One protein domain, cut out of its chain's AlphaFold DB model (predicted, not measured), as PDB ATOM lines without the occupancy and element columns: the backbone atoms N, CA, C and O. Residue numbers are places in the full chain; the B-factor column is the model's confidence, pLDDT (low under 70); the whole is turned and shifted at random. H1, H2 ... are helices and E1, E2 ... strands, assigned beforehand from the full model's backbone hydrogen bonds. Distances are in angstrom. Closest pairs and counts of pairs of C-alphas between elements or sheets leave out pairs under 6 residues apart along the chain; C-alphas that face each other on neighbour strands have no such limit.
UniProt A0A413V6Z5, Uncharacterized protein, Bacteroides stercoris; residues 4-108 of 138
ATOM      1  N   ILE A   4     586.524 304.317 436.513       95.06
ATOM      2  CA  ILE A   4     585.841 303.032 436.642       95.06
ATOM      3  C   ILE A   4     585.576 302.498 435.238       95.06
ATOM      4  O   ILE A   4     585.031 303.193 434.389       95.06
ATOM      5  N   VAL A   5     585.964 301.256 434.983       94.44
ATOM      6  CA  VAL A   5     585.609 300.524 433.772       94.44
ATOM      7  C   VAL A   5     584.362 299.717 434.073       94.44
ATOM      8  O   VAL A   5     584.413 298.753 434.838       94.44
ATOM      9  N   THR A   6     583.249 300.088 433.460       94.06
ATOM     10  CA  THR A   6     581.994 299.350 433.575       94.06
ATOM     11  C   THR A   6     581.877 298.382 432.410       94.06
ATOM     12  O   THR A   6     581.781 298.793 431.253       94.06
ATOM     13  N   ILE A   7     581.865 297.086 432.716       91.62
ATOM     14  CA  ILE A   7     581.611 296.022 431.748       91.62
ATOM     15  C   ILE A   7     580.148 295.612 431.853       91.62
ATOM     16  O   ILE A   7     579.648 295.273 432.925       91.62
ATOM     17  N   THR A   8     579.462 295.581 430.720       85.75
ATOM     18  CA  THR A   8     578.120 295.010 430.619       85.75
ATOM     19  C   THR A   8     578.131 293.864 429.626       85.75
ATOM     20  O   THR A   8     578.866 293.865 428.637       85.75
ATOM     21  N   THR A   9     577.336 292.839 429.917       76.50
ATOM     22  CA  THR A   9     577.170 291.695 429.024       76.50
ATOM     23  C   THR A   9     575.725 291.608 428.583       76.50
ATOM     24  O   THR A   9     574.805 291.686 429.396       76.50
ATOM     25  N   PHE A  10     575.527 291.451 427.280       66.12
ATOM     26  CA  PHE A  10     574.225 291.150 426.708       66.12
ATOM     27  C   PHE A  10     574.272 289.748 426.113       66.12
ATOM     28  O   PHE A  10     575.142 289.442 425.298       66.12
ATOM     29  N   ARG A  11     573.329 288.898 426.523       62.03
ATOM     30  CA  ARG A  11     573.135 287.569 425.943       62.03
ATOM     31  C   ARG A  11     571.821 287.570 425.174       62.03
ATOM     32  O   ARG A  11     570.755 287.649 425.781       62.03
ATOM     33  N   GLY A  12     571.906 287.502 423.849       53.16
ATOM     34  CA  GLY A  12     570.727 287.401 422.990       53.16
ATOM     35  C   GLY A  12     570.145 285.985 423.010       53.16
ATOM     36  O   GLY A  12     570.889 285.011 422.936       53.16
ATOM     37  N   ILE A  13     568.815 285.863 423.085       47.31
ATOM     38  CA  ILE A  13     568.109 284.563 423.091       47.31
ATOM     39  C   ILE A  13     568.117 283.909 421.695       47.31
ATOM     40  O   ILE A  13     568.063 282.691 421.590       47.31
ATOM     41  N   SER A  14     568.227 284.701 420.621       45.22
ATOM     42  CA  SER A  14     568.002 284.227 419.246       45.22
ATOM     43  C   SER A  14     569.213 283.572 418.564       45.22
ATOM     44  O   SER A  14     569.022 282.938 417.534       45.22
ATOM     45  N   PHE A  15     570.435 283.717 419.093       53.59
ATOM     46  CA  PHE A  15     571.661 283.275 418.394       53.59
ATOM     47  C   PHE A  15     572.766 282.729 419.314       53.59
ATOM     48  O   PHE A  15     573.899 282.571 418.881       53.59
ATOM     49  N   GLU A  16     572.483 282.519 420.605       63.34
ATOM     50  CA  GLU A  16     573.494 282.189 421.634       63.34
ATOM     51  C   GLU A  16     574.704 283.150 421.699       63.34
ATOM     52  O   GLU A  16     575.687 282.882 422.392       63.34
ATOM     53  N   ALA A  17     574.624 284.308 421.040       66.88
ATOM     54  CA  ALA A  17     575.698 285.284 420.992       66.88
ATOM     55  C   ALA A  17     575.832 286.017 422.336       66.88
ATOM     56  O   ALA A  17     574.855 286.525 422.905       66.88
ATOM     57  N   ILE A  18     577.067 286.077 422.836       76.38
ATOM     58  CA  ILE A  18     577.445 286.841 424.027       76.38
ATOM     59  C   ILE A  18     578.203 288.072 423.554       76.38
ATOM     60  O   ILE A  18     579.256 287.953 422.931       76.38
ATOM     61  N   HIS A  19     577.659 289.252 423.836       82.44
ATOM     62  CA  HIS A  19     578.294 290.522 423.505       82.44
ATOM     63  C   HIS A  19     578.804 291.181 424.783       82.44
ATOM     64  O   HIS A  19     578.073 291.282 425.774       82.44
ATOM     65  N   PHE A  20     580.048 291.647 424.740       89.44
ATOM     66  CA  PHE A  20     580.671 292.408 425.815       89.44
ATOM     67  C   PHE A  20     580.746 293.878 425.402       89.44
ATOM     68  O   PHE A  20     581.251 294.183 424.324       89.44
ATOM     69  N   TYR A  21     580.273 294.780 426.260       92.19
ATOM     70  CA  TYR A  21     580.350 296.228 426.056       92.19
ATOM     71  C   TYR A  21     581.041 296.887 427.242       92.19
ATOM     72  O   TYR A  21     580.859 296.462 428.385       92.19
ATOM     73  N   GLY A  22     581.827 297.923 426.965       93.38
ATOM     74  CA  GLY A  22     582.637 298.606 427.963       93.38
ATOM     75  C   GLY A  22     582.510 300.119 427.894       93.38
ATOM     76  O   GLY A  22     582.522 300.693 426.805       93.38
ATOM     77  N   THR A  23     582.478 300.748 429.064       95.88
ATOM     78  CA  THR A  23     582.562 302.204 429.223       95.88
ATOM     79  C   THR A  23     583.640 302.530 430.249       95.88
ATOM     80  O   THR A  23     583.690 301.912 431.311       95.88
ATOM     81  N   LEU A  24     584.503 303.496 429.940       95.12
ATOM     82  CA  LEU A  24     585.446 304.090 430.883       95.12
ATOM     83  C   LEU A  24     584.821 305.363 431.467       95.12
ATOM     84  O   LEU A  24     584.720 306.376 430.781       95.12
ATOM     85  N   GLN A  25     584.419 305.306 432.729       94.25
ATOM     86  CA  GLN A  25     583.855 306.425 433.477       94.25
ATOM     87  C   GLN A  25     584.968 307.154 434.221       94.25
ATOM     88  O   GLN A  25     585.600 306.595 435.120       94.25
ATOM     89  N   ILE A  26     585.235 308.402 433.852       91.06
ATOM     90  CA  ILE A  26     586.263 309.217 434.502       91.06
ATOM     91  C   ILE A  26     585.604 309.982 435.650       91.06
ATOM     92  O   ILE A  26     584.656 310.734 435.441       91.06
ATOM     93  N   ILE A  27     586.108 309.828 436.879       86.25
ATOM     94  CA  ILE A  27     585.546 310.542 438.030       86.25
ATOM     95  C   ILE A  27     585.775 312.044 437.833       86.25
ATOM     96  O   ILE A  27     586.920 312.492 437.775       86.25
ATOM     97  N   ALA A  28     584.671 312.798 437.775       83.31
ATOM     98  CA  ALA A  28     584.616 314.229 437.453       83.31
ATOM     99  C   ALA A  28     584.945 314.595 435.988       83.31
ATOM    100  O   ALA A  28     585.285 315.744 435.710       83.31
ATOM    101  N   GLY A  29     584.827 313.641 435.061       84.44
ATOM    102  CA  GLY A  29     584.917 313.867 433.618       84.44
ATOM    103  C   GLY A  29     583.749 313.232 432.862       84.44
ATOM    104  O   GLY A  29     582.766 312.810 433.468       84.44
ATOM    105  N   ASP A  30     583.882 313.172 431.538       88.00
ATOM    106  CA  ASP A  30     582.905 312.516 430.668       88.00
ATOM    107  C   ASP A  30     583.138 311.002 430.595       88.00
ATOM    108  O   ASP A  30     584.279 310.522 430.598       88.00
ATOM    109  N   ASP A  31     582.041 310.261 430.463       92.19
ATOM    110  CA  ASP A  31     582.057 308.830 430.178       92.19
ATOM    111  C   ASP A  31     582.522 308.584 428.736       92.19
ATOM    112  O   ASP A  31     582.059 309.220 427.786       92.19
ATOM    113  N   ILE A  32     583.431 307.626 428.563       94.31
ATOM    114  CA  ILE A  32     583.994 307.267 427.263       94.31
ATOM    115  C   ILE A  32     583.553 305.854 426.904       94.31
ATOM    116  O   ILE A  32     583.963 304.877 427.532       94.31
ATOM    117  N   GLU A  33     582.749 305.734 425.854       95.06
ATOM    118  CA  GLU A  33     582.437 304.436 425.260       95.06
ATOM    119  C   GLU A  33     583.682 303.834 424.602       95.06
ATOM    120  O   GLU A  33     584.439 304.524 423.911       95.06
ATOM    121  N   LEU A  34     583.892 302.538 424.815       96.06
ATOM    122  CA  LEU A  34     585.035 301.817 424.268       96.06
ATOM    123  C   LEU A  34     584.654 301.134 422.957       96.06
ATOM    124  O   LEU A  34     583.556 300.596 422.806       96.06
ATOM    125  N   TYR A  35     585.598 301.136 422.021       95.75
ATOM    126  CA  TYR A  35     585.441 300.557 420.695       95.75
ATOM    127  C   TYR A  35     586.660 299.709 420.349       95.75
ATOM    128  O   TYR A  35     587.759 299.944 420.853       95.75
ATOM    129  N   ARG A  36     586.460 298.755 419.447       95.06
ATOM    130  CA  ARG A  36     587.525 298.030 418.752       95.06
ATOM    131  C   ARG A  36     587.242 298.025 417.256       95.06
ATOM    132  O   ARG A  36     586.087 298.171 416.859       95.06
ATOM    133  N   SER A  37     588.264 297.782 416.451       96.19
ATOM    134  CA  SER A  37     588.079 297.534 415.023       96.19
ATOM    135  C   SER A  37     587.572 296.114 414.759       96.19
ATOM    136  O   SER A  37     587.921 295.166 415.476       96.19
ATOM    137  N   ILE A  38     586.745 295.982 413.728       95.12
ATOM    138  CA  ILE A  38     586.324 294.710 413.142       95.12
ATOM    139  C   ILE A  38     587.452 294.201 412.239       95.12
ATOM    140  O   ILE A  38     588.050 294.974 411.491       95.12
ATOM    141  N   THR A  39     587.764 292.909 412.325       95.50
ATOM    142  CA  THR A  39     588.780 292.272 411.470       95.50
ATOM    143  C   THR A  39     588.145 291.620 410.245       95.50
ATOM    144  O   THR A  39     587.025 291.113 410.339       95.50
ATOM    145  N   GLN A  40     588.873 291.531 409.126       96.25
ATOM    146  CA  GLN A  40     588.367 290.825 407.940       96.25
ATOM    147  C   GLN A  40     587.985 289.367 408.253       96.25
ATOM    148  O   GLN A  40     586.939 288.893 407.829       96.25
ATOM    149  N   THR A  41     588.762 288.686 409.101       95.69
ATOM    150  CA  THR A  41     588.465 287.318 409.564       95.69
ATOM    151  C   THR A  41     587.093 287.199 410.242       95.69
ATOM    152  O   THR A  41     586.441 286.161 410.138       95.69
ATOM    153  N   GLU A  42     586.650 288.224 410.975       92.19
ATOM    154  CA  GLU A  42     585.325 288.227 411.604       92.19
ATOM    155  C   GLU A  42     584.210 288.387 410.572       92.19
ATOM    156  O   GLU A  42     583.202 287.688 410.681       92.19
ATOM    157  N   ILE A  43     584.417 289.249 409.571       94.38
ATOM    158  CA  ILE A  43     583.491 289.460 408.451       94.38
ATOM    159  C   ILE A  43     583.354 288.171 407.639       94.38
ATOM    160  O   ILE A  43     582.242 287.709 407.405       94.38
ATOM    161  N   ASP A  44     584.474 287.536 407.291       95.50
ATOM    162  CA  ASP A  44     584.490 286.291 406.515       95.50
ATOM    163  C   ASP A  44     583.795 285.137 407.256       95.50
ATOM    164  O   ASP A  44     583.185 284.262 406.642       95.50
ATOM    165  N   LYS A  45     583.892 285.121 408.592       93.62
ATOM    166  CA  LYS A  45     583.302 284.080 409.440       93.62
ATOM    167  C   LYS A  45     581.795 284.253 409.639       93.62
ATOM    168  O   LYS A  45     581.094 283.249 409.757       93.62
ATOM    169  N   ASP A  46     581.317 285.489 409.751       90.12
ATOM    170  CA  ASP A  46     579.912 285.809 410.027       90.12
ATOM    171  C   ASP A  46     579.464 287.042 409.217       90.12
ATOM    172  O   ASP A  46     579.262 288.130 409.768       90.12
ATOM    173  N   PRO A  47     579.330 286.895 407.886       91.50
ATOM    174  CA  PRO A  47     579.033 288.016 406.999       91.50
ATOM    175  C   PRO A  47     577.634 288.598 407.228       91.50
ATOM    176  O   PRO A  47     577.391 289.751 406.884       91.50
ATOM    177  N   GLU A  48     576.707 287.831 407.815       90.06
ATOM    178  CA  GLU A  48     575.374 288.326 408.170       90.06
ATOM    179  C   GLU A  48     575.433 289.276 409.366       90.06
ATOM    180  O   GLU A  48     574.869 290.371 409.312       90.06
ATOM    181  N   ARG A  49     576.154 288.904 410.434       86.25
ATOM    182  CA  ARG A  49     576.366 289.786 411.591       86.25
ATOM    183  C   ARG A  49     577.035 291.097 411.194       86.25
ATOM    184  O   ARG A  49     576.701 292.142 411.755       86.25
ATOM    185  N   TRP A  50     577.995 291.026 410.277       91.56
ATOM    186  CA  TRP A  50     578.796 292.165 409.833       91.56
ATOM    187  C   TRP A  50     578.326 292.746 408.499       91.56
ATOM    188  O   TRP A  50     579.079 293.447 407.828       91.56
ATOM    189  N   TYR A  51     577.073 292.495 408.117       92.75
ATOM    190  CA  TYR A  51     576.519 293.049 406.891       92.75
ATOM    191  C   TYR A  51     576.581 294.584 406.906       92.75
ATOM    192  O   TYR A  51     576.009 295.232 407.786       92.75
ATOM    193  N   GLY A  52     577.266 295.159 405.914       93.12
ATOM    194  CA  GLY A  52     577.443 296.606 405.778       93.12
ATOM    195  C   GLY A  52     578.594 297.204 406.593       93.12
ATOM    196  O   GLY A  52     578.667 298.426 406.672       93.12
ATOM    197  N   TYR A  53     579.457 296.372 407.182       94.38
ATOM    198  CA  TYR A  53     580.718 296.793 407.793       94.38
ATOM    199  C   TYR A  53     581.905 296.424 406.903       94.38
ATOM    200  O   TYR A  53     581.903 295.361 406.278       94.38
ATOM    201  N   ASP A  54     582.932 297.267 406.924       96.56
ATOM    202  CA  ASP A  54     584.231 297.020 406.303       96.56
ATOM    203  C   ASP A  54     585.300 296.678 407.359       96.56
ATOM    204  O   ASP A  54     585.152 296.938 408.561       96.56
ATOM    205  N   GLU A  55     586.416 296.082 406.925       97.12
ATOM    206  CA  GLU A  55     587.572 295.888 407.804       97.12
ATOM    207  C   GLU A  55     588.040 297.236 408.377       97.12
ATOM    208  O   GLU A  55     588.246 298.211 407.655       97.12
ATOM    209  N   GLY A  56     588.249 297.280 409.694       96.75
ATOM    210  CA  GLY A  56     588.677 298.487 410.399       96.75
ATOM    211  C   GLY A  56     587.538 299.289 411.024       96.75
ATOM    212  O   GLY A  56     587.812 300.048 411.962       96.75
ATOM    213  N   ASP A  57     586.289 299.070 410.598       97.12
ATOM    214  CA  ASP A  57     585.129 299.738 411.184       97.12
ATOM    215  C   ASP A  57     585.039 299.495 412.692       97.12
ATOM    216  O   ASP A  57     585.378 298.426 413.214       97.12
ATOM    217  N   LEU A  58     584.578 300.515 413.416       96.06
ATOM    218  CA  LEU A  58     584.508 300.476 414.868       96.06
ATOM    219  C   LEU A  58     583.230 299.793 415.347       96.06
ATOM    220  O   LEU A  58     582.117 300.142 414.960       96.06
ATOM    221  N   THR A  59     583.388 298.879 416.299       93.88
ATOM    222  CA  THR A  59     582.287 298.232 417.008       93.88
ATOM    223  C   THR A  59     582.452 298.357 418.515       93.88
ATOM    224  O   THR A  59     583.560 298.309 419.051       93.88
ATOM    225  N   LYS A  60     581.321 298.471 419.218       92.50
ATOM    226  CA  LYS A  60     581.260 298.398 420.688       92.50
ATOM    227  C   LYS A  60     581.303 296.956 421.206       92.50
ATOM    228  O   LYS A  60     581.434 296.749 422.406       92.50
ATOM    229  N   SER A  61     581.115 295.963 420.333       91.25
ATOM    230  CA  SER A  61     580.970 294.553 420.711       91.25
ATOM    231  C   SER A  61     582.334 293.873 420.812       91.25
ATOM    232  O   SER A  61     582.913 293.452 419.809       91.25
ATOM    233  N   PHE A  62     582.861 293.756 422.027       93.19
ATOM    234  CA  PHE A  62     584.121 293.070 422.309       93.19
ATOM    235  C   PHE A  62     583.953 291.549 422.336       93.19
ATOM    236  O   PHE A  62     582.879 291.026 422.638       93.19
ATOM    237  N   ASN A  63     585.047 290.842 422.045       89.62
ATOM    238  CA  ASN A  63     585.093 289.379 422.033       89.62
ATOM    239  C   ASN A  63     585.178 288.791 423.446       89.62
ATOM    240  O   ASN A  63     584.691 287.688 423.700       89.62
ATOM    241  N   SER A  64     585.751 289.539 424.387       90.69
ATOM    242  CA  SER A  64     585.787 289.180 425.795       90.69
ATOM    243  C   SER A  64     585.744 290.409 426.698       90.69
ATOM    244  O   SER A  64     586.101 291.522 426.310       90.69
ATOM    245  N   TRP A  65     585.375 290.194 427.959       91.88
ATOM    246  CA  TRP A  65     585.492 291.222 428.992       91.88
ATOM    247  C   TRP A  65     586.950 291.652 429.233       91.88
ATOM    248  O   TRP A  65     587.184 292.779 429.655       91.88
ATOM    249  N   LYS A  66     587.941 290.789 428.951       94.12
ATOM    250  CA  LYS A  66     589.367 291.134 429.084       94.12
ATOM    251  C   LYS A  66     589.794 292.165 428.050       94.12
ATOM    252  O   LYS A  66     590.528 293.086 428.394       94.12
ATOM    253  N   ASP A  67     589.293 292.038 426.825       94.62
ATOM    254  CA  ASP A  67     589.586 292.990 425.751       94.62
ATOM    255  C   ASP A  67     589.078 294.391 426.111       94.62
ATOM    256  O   ASP A  67     589.744 295.380 425.817       94.62
ATOM    257  N   ILE A  68     587.954 294.478 426.833       95.44
ATOM    258  CA  ILE A  68     587.453 295.746 427.381       95.44
ATOM    259  C   ILE A  68     588.432 296.335 428.392       95.44
ATOM    260  O   ILE A  68     588.725 297.525 428.319       95.44
ATOM    261  N   VAL A  69     588.933 295.530 429.337       96.19
ATOM    262  CA  VAL A  69     589.897 296.014 430.341       96.19
ATOM    263  C   VAL A  69     591.140 296.566 429.646       96.19
ATOM    264  O   VAL A  69     591.576 297.661 429.980       96.19
ATOM    265  N   ILE A  70     591.660 295.867 428.634       96.62
ATOM    266  CA  ILE A  70     592.824 296.319 427.857       96.62
ATOM    267  C   ILE A  70     592.519 297.635 427.126       96.62
ATOM    268  O   ILE A  70     593.247 298.610 427.309       96.62
ATOM    269  N   ALA A  71     591.410 297.699 426.381       96.75
ATOM    270  CA  ALA A  71     591.003 298.903 425.655       96.75
ATOM    271  C   ALA A  71     590.787 300.105 426.590       96.75
ATOM    272  O   ALA A  71     591.176 301.229 426.271       96.75
ATOM    273  N   ALA A  72     590.214 299.872 427.771       96.00
ATOM    274  CA  ALA A  72     590.046 300.897 428.791       96.00
ATOM    275  C   ALA A  72     591.390 301.394 429.332       96.00
ATOM    276  O   ALA A  72     591.561 302.596 429.522       96.00
ATOM    277  N   GLY A  73     592.347 300.489 429.556       95.75
ATOM    278  CA  GLY A  73     593.696 300.837 429.994       95.75
ATOM    279  C   GLY A  73     594.434 301.695 428.970       95.75
ATOM    280  O   GLY A  73     595.065 302.684 429.338       95.75
ATOM    281  N   ASP A  74     594.321 301.368 427.685       96.06
ATOM    282  CA  ASP A  74     594.930 302.167 426.620       96.06
ATOM    283  C   ASP A  74     594.258 303.537 426.495       96.06
ATOM    284  O   ASP A  74     594.943 304.563 426.468       96.06
ATOM    285  N   LYS A  75     592.923 303.585 426.581       95.00
ATOM    286  CA  LYS A  75     592.187 304.851 426.572       95.00
ATOM    287  C   LYS A  75     592.487 305.726 427.790       95.00
ATOM    288  O   LYS A  75     592.566 306.947 427.673       95.00
ATOM    289  N   ALA A  76     592.690 305.117 428.954       93.75
ATOM    290  CA  ALA A  76     593.077 305.811 430.173       93.75
ATOM    291  C   ALA A  76     594.482 306.424 430.059       93.75
ATOM    292  O   ALA A  76     594.662 307.590 430.415       93.75
ATOM    293  N   LYS A  77     595.454 305.697 429.487       94.19
ATOM    294  CA  LYS A  77     596.802 306.231 429.218       94.19
ATOM    295  C   LYS A  77     596.760 307.443 428.287       94.19
ATOM    296  O   LYS A  77     597.414 308.438 428.582       94.19
ATOM    297  N   GLU A  78     595.956 307.403 427.218       93.62
ATOM    298  CA  GLU A  78     595.753 308.559 426.320       93.62
ATOM    299  C   GLU A  78     595.230 309.798 427.066       93.62
ATOM    300  O   GLU A  78     595.528 310.932 426.692       93.62
ATOM    301  N   LYS A  79     594.443 309.588 428.127       91.06
ATOM    302  CA  LYS A  79     593.883 310.643 428.982       91.06
ATOM    303  C   LYS A  79     594.782 311.019 430.164       91.06
ATOM    304  O   LYS A  79     594.396 311.872 430.960       91.06
ATOM    305  N   GLY A  80     595.967 310.417 430.288       92.00
ATOM    306  CA  GLY A  80     596.896 310.666 431.394       92.00
ATOM    307  C   GLY A  80     596.417 310.115 432.742       92.00
ATOM    308  O   GLY A  80     596.778 310.650 433.789       92.00
ATOM    309  N   ILE A  81     595.582 309.075 432.729       92.12
ATOM    310  CA  ILE A  81     595.077 308.390 433.922       92.12
ATOM    311  C   ILE A  81     595.995 307.203 434.242       92.12
ATOM    312  O   ILE A  81     596.287 306.382 433.372       92.12
ATOM    313  N   SER A  82     596.432 307.102 435.499       94.00
ATOM    314  CA  SER A  82     597.251 305.983 435.980       94.00
ATOM    315  C   SER A  82     596.418 304.704 436.067       94.00
ATOM    316  O   SER A  82     595.296 304.739 436.568       94.00
ATOM    317  N   LEU A  83     596.969 303.559 435.651       94.00
ATOM    318  CA  LEU A  83     596.267 302.266 435.715       94.00
ATOM    319  C   LEU A  83     595.957 301.830 437.158       94.00
ATOM    320  O   LEU A  83     594.986 301.120 437.406       94.00
ATOM    321  N   GLU A  84     596.749 302.298 438.118       94.50
ATOM    322  CA  GLU A  84     596.589 302.076 439.556       94.50
ATOM    323  C   GLU A  84     595.357 302.796 440.125       94.50
ATOM    324  O   GLU A  84     594.860 302.437 441.190       94.50
ATOM    325  N   GLU A  85     594.852 303.808 439.417       92.75
ATOM    326  CA  GLU A  85     593.652 304.564 439.783       92.75
ATOM    327  C   GLU A  85     592.384 304.048 439.079       92.75
ATOM    328  O   GLU A  85     591.325 304.679 439.181       92.75
ATOM    329  N   ILE A  86     592.483 302.910 438.381       95.31
ATOM    330  CA  ILE A  86     591.385 302.300 437.632       95.31
ATOM    331  C   ILE A  86     590.825 301.086 438.373       95.31
ATOM    332  O   ILE A  86     591.545 300.143 438.717       95.31
ATOM    333  N   PHE A  87     589.504 301.086 438.529       96.38
ATOM    334  CA  PHE A  87     588.730 299.948 439.012       96.38
ATOM    335  C   PHE A  87     587.858 299.382 437.895       96.38
ATOM    336  O   PHE A  87     587.418 300.112 437.015       96.38
ATOM    337  N   VAL A  88     587.612 298.079 437.917       95.94
ATOM    338  CA  VAL A  88     586.831 297.348 436.923       95.94
ATOM    339  C   VAL A  88     585.628 296.726 437.608       95.94
ATOM    340  O   VAL A  88     585.767 296.026 438.612       95.94
ATOM    341  N   GLU A  89     584.451 296.946 437.036       94.62
ATOM    342  CA  GLU A  89     583.176 296.435 437.524       94.62
ATOM    343  C   GLU A  89     582.434 295.670 436.427       94.62
ATOM    344  O   GLU A  89     582.632 295.896 435.234       94.62
ATOM    345  N   GLY A  90     581.560 294.746 436.834       88.94
ATOM    346  CA  GLY A  90     580.719 293.976 435.912       88.94
ATOM    347  C   GLY A  90     581.321 292.656 435.414       88.94
ATOM    348  O   GLY A  90     580.653 291.923 434.683       88.94
ATOM    349  N   ILE A  91     582.531 292.284 435.851       90.19
ATOM    350  CA  ILE A  91     583.055 290.927 435.636       90.19
ATOM    351  C   ILE A  91     582.224 289.937 436.484       90.19
ATOM    352  O   ILE A  91     582.100 290.123 437.703       90.19
ATOM    353  N   PRO A  92     581.653 288.867 435.894       85.12
ATOM    354  CA  PRO A  92     580.811 287.925 436.625       85.12
ATOM    355  C   PRO A  92     581.490 287.338 437.864       85.12
ATOM    356  O   PRO A  92     582.653 286.942 437.821       85.12
ATOM    357  N   ASN A  93     580.723 287.212 438.951       84.50
ATOM    358  CA  ASN A  93     581.161 286.680 440.249       84.50
ATOM    359  C   ASN A  93     582.246 287.493 440.968       84.50
ATOM    360  O   ASN A  93     582.877 286.980 441.894       84.50
ATOM    361  N   THR A  94     582.456 288.743 440.567       86.62
ATOM    362  CA  THR A  94     583.405 289.649 441.216       86.62
ATOM    363  C   THR A  94     582.699 290.917 441.691       86.62
ATOM    364  O   THR A  94     581.581 291.214 441.265       86.62
ATOM    365  N   GLY A  95     583.323 291.619 442.638       88.56
ATOM    366  CA  GLY A  95     582.970 293.000 442.962       88.56
ATOM    367  C   GLY A  95     583.751 293.973 442.078       88.56
ATOM    368  O   GLY A  95     584.097 293.652 440.946       88.56
ATOM    369  N   SER A  96     584.074 295.138 442.629       93.06
ATOM    370  CA  SER A  96     585.026 296.063 442.014       93.06
ATOM    371  C   SER A  96     586.453 295.520 442.168       93.06
ATOM    372  O   SER A  96     586.849 295.137 443.273       93.06
ATOM    373  N   LEU A  97     587.214 295.449 441.074       95.69
ATOM    374  CA  LEU A  97     588.590 294.943 441.053       95.69
ATOM    375  C   LEU A  97     589.569 296.017 440.566       95.69
ATOM    376  O   LEU A  97     589.264 296.701 439.596       95.69
ATOM    377  N   PRO A  98     590.773 296.144 441.149       96.56
ATOM    378  CA  PRO A  98     591.835 296.950 440.549       96.56
ATOM    379  C   PRO A  98     592.191 296.449 439.143       96.56
ATOM    380  O   PRO A  98     592.180 295.240 438.898       96.56
ATOM    381  N   TYR A  99     592.584 297.356 438.246       96.00
ATOM    382  CA  TYR A  99     592.928 297.051 436.848       96.00
ATOM    383  C   TYR A  99     593.812 295.803 436.672       96.00
ATOM    384  O   TYR A  99     593.479 294.888 435.919       96.00
ATOM    385  N   HIS A 100     594.928 295.724 437.404       95.44
ATOM    386  CA  HIS A 100     595.874 294.611 437.273       95.44
ATOM    387  C   HIS A 100     595.327 293.279 437.800       95.44
ATOM    388  O   HIS A 100     595.695 292.222 437.290       95.44
ATOM    389  N   GLU A 101     594.435 293.312 438.794       95.75
ATOM    390  CA  GLU A 101     593.769 292.111 439.302       95.75
ATOM    391  C   GLU A 101     592.722 291.601 438.311       95.75
ATOM    392  O   GLU A 101     592.598 290.392 438.125       95.75
ATOM    393  N   ALA A 102     592.030 292.507 437.612       94.19
ATOM    394  CA  ALA A 102     591.053 292.145 436.589       94.19
ATOM    395  C   ALA A 102     591.686 291.349 435.429       94.19
ATOM    396  O   ALA A 102     591.042 290.476 434.859       94.19
ATOM    397  N   LEU A 103     592.962 291.576 435.101       94.25
ATOM    398  CA  LEU A 103     593.649 290.856 434.019       94.25
ATOM    399  C   LEU A 103     594.052 289.414 434.377       94.25
ATOM    400  O   LEU A 103     594.339 288.607 433.482       94.25
ATOM    401  N   LYS A 104     594.060 289.059 435.665       94.88
ATOM    402  CA  LYS A 104     594.415 287.710 436.122       94.88
ATOM    403  C   LYS A 104     593.340 286.680 435.729       94.88
ATOM    404  O   LYS A 104     592.239 287.033 435.300       94.88
ATOM    405  N   PRO A 105     593.634 285.370 435.802       92.31
ATOM    406  CA  PRO A 105     592.610 284.340 435.645       92.31
ATOM    407  C   PRO A 105     591.510 284.487 436.710       92.31
ATOM    408  O   PRO A 105     591.792 284.441 437.904       92.31
ATOM    409  N   ILE A 106     590.260 284.653 436.270       90.94
ATOM    410  CA  ILE A 106     589.080 284.829 437.130       90.94
ATOM    411  C   ILE A 106     588.020 283.796 436.738       90.94
ATOM    412  O   ILE A 106     587.722 283.616 435.554       90.94
ATOM    413  N   ASP A 107     587.419 283.138 437.733       89.06
ATOM    414  CA  ASP A 107     586.317 282.197 437.515       89.06
ATOM    415  C   ASP A 107     584.983 282.931 437.283       89.06
ATOM    416  O   ASP A 107     584.253 283.307 438.212       89.06
ATOM    417  N   THR A 108     584.663 283.109 436.006       88.38
ATOM    418  CA  THR A 108     583.455 283.791 435.521       88.38
ATOM    419  C   THR A 108     582.306 282.832 435.207       88.38
ATOM    420  O   THR A 108     581.271 283.272 434.705       88.38
TER     421      THR A 108
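Overview. This is residues 4 to 108 of the 138 residues of an uncharacterized protein of Bacteroides stercoris (UniProt A0A413V6Z5). A twisted four-stranded sheet has helix H2 packed over one face, short H3 on that same face, and its other face bare. Beyond the sheet the chain makes a long excursion through H1 and back, where residues 36 to 37 pair antiparallel with 58 to 59. The 105 printed residues hold E1 E2 E3 H1 H2 E4 H3, a mixed class with under half of the residues in named elements; the mixed sheet runs E3 E2 E1 E4. The whole is compact, radius of gyration of the C-alphas 14.6 A, spanning 40 by 30 by 22 A.

Along the chain. E2, residues 18 to 26, is 26.2 A long, and E1, residues 4 to 11, is 22.7 A, from C-alpha 4 at (585.841, 303.032, 436.642). E3 is residues 31 to 33 and E4 86 to 89. H2, residues 65 to 78, is 20.3 A long; H1 is residues 40 to 45, and H3, 99 to 102, ends at C-alpha 102 (591.053, 292.145, 436.589).

Arrangement. E1, E2 and E3 form a meander, each strand the antiparallel neighbour of the one before, with N 6 and O 23 at 2.9 A and N 24 and O 32 at 2.8 A. E4 is parallel to E1, with N 5 and O 87 at 2.7 A. H2 is on the sheet at a height of 8.6 A, over E2 and E1; its closest C-alphas to E2 are Ile 68 and Gly 22, 5.6 A. H2 touches H3, closest C-alphas Val 69 and Tyr 99, 7.3 A. H1 is not on the sheet and is apart from H2. In H1 and H2 every O i to N i+4 pair is within hydrogen-bond range; H3 is too short for one.

Size, cuts and confidence. The printed part has no cut. The link H1 to H2, 19 residues, is long. Residues 10 to 17 are under pLDDT 70.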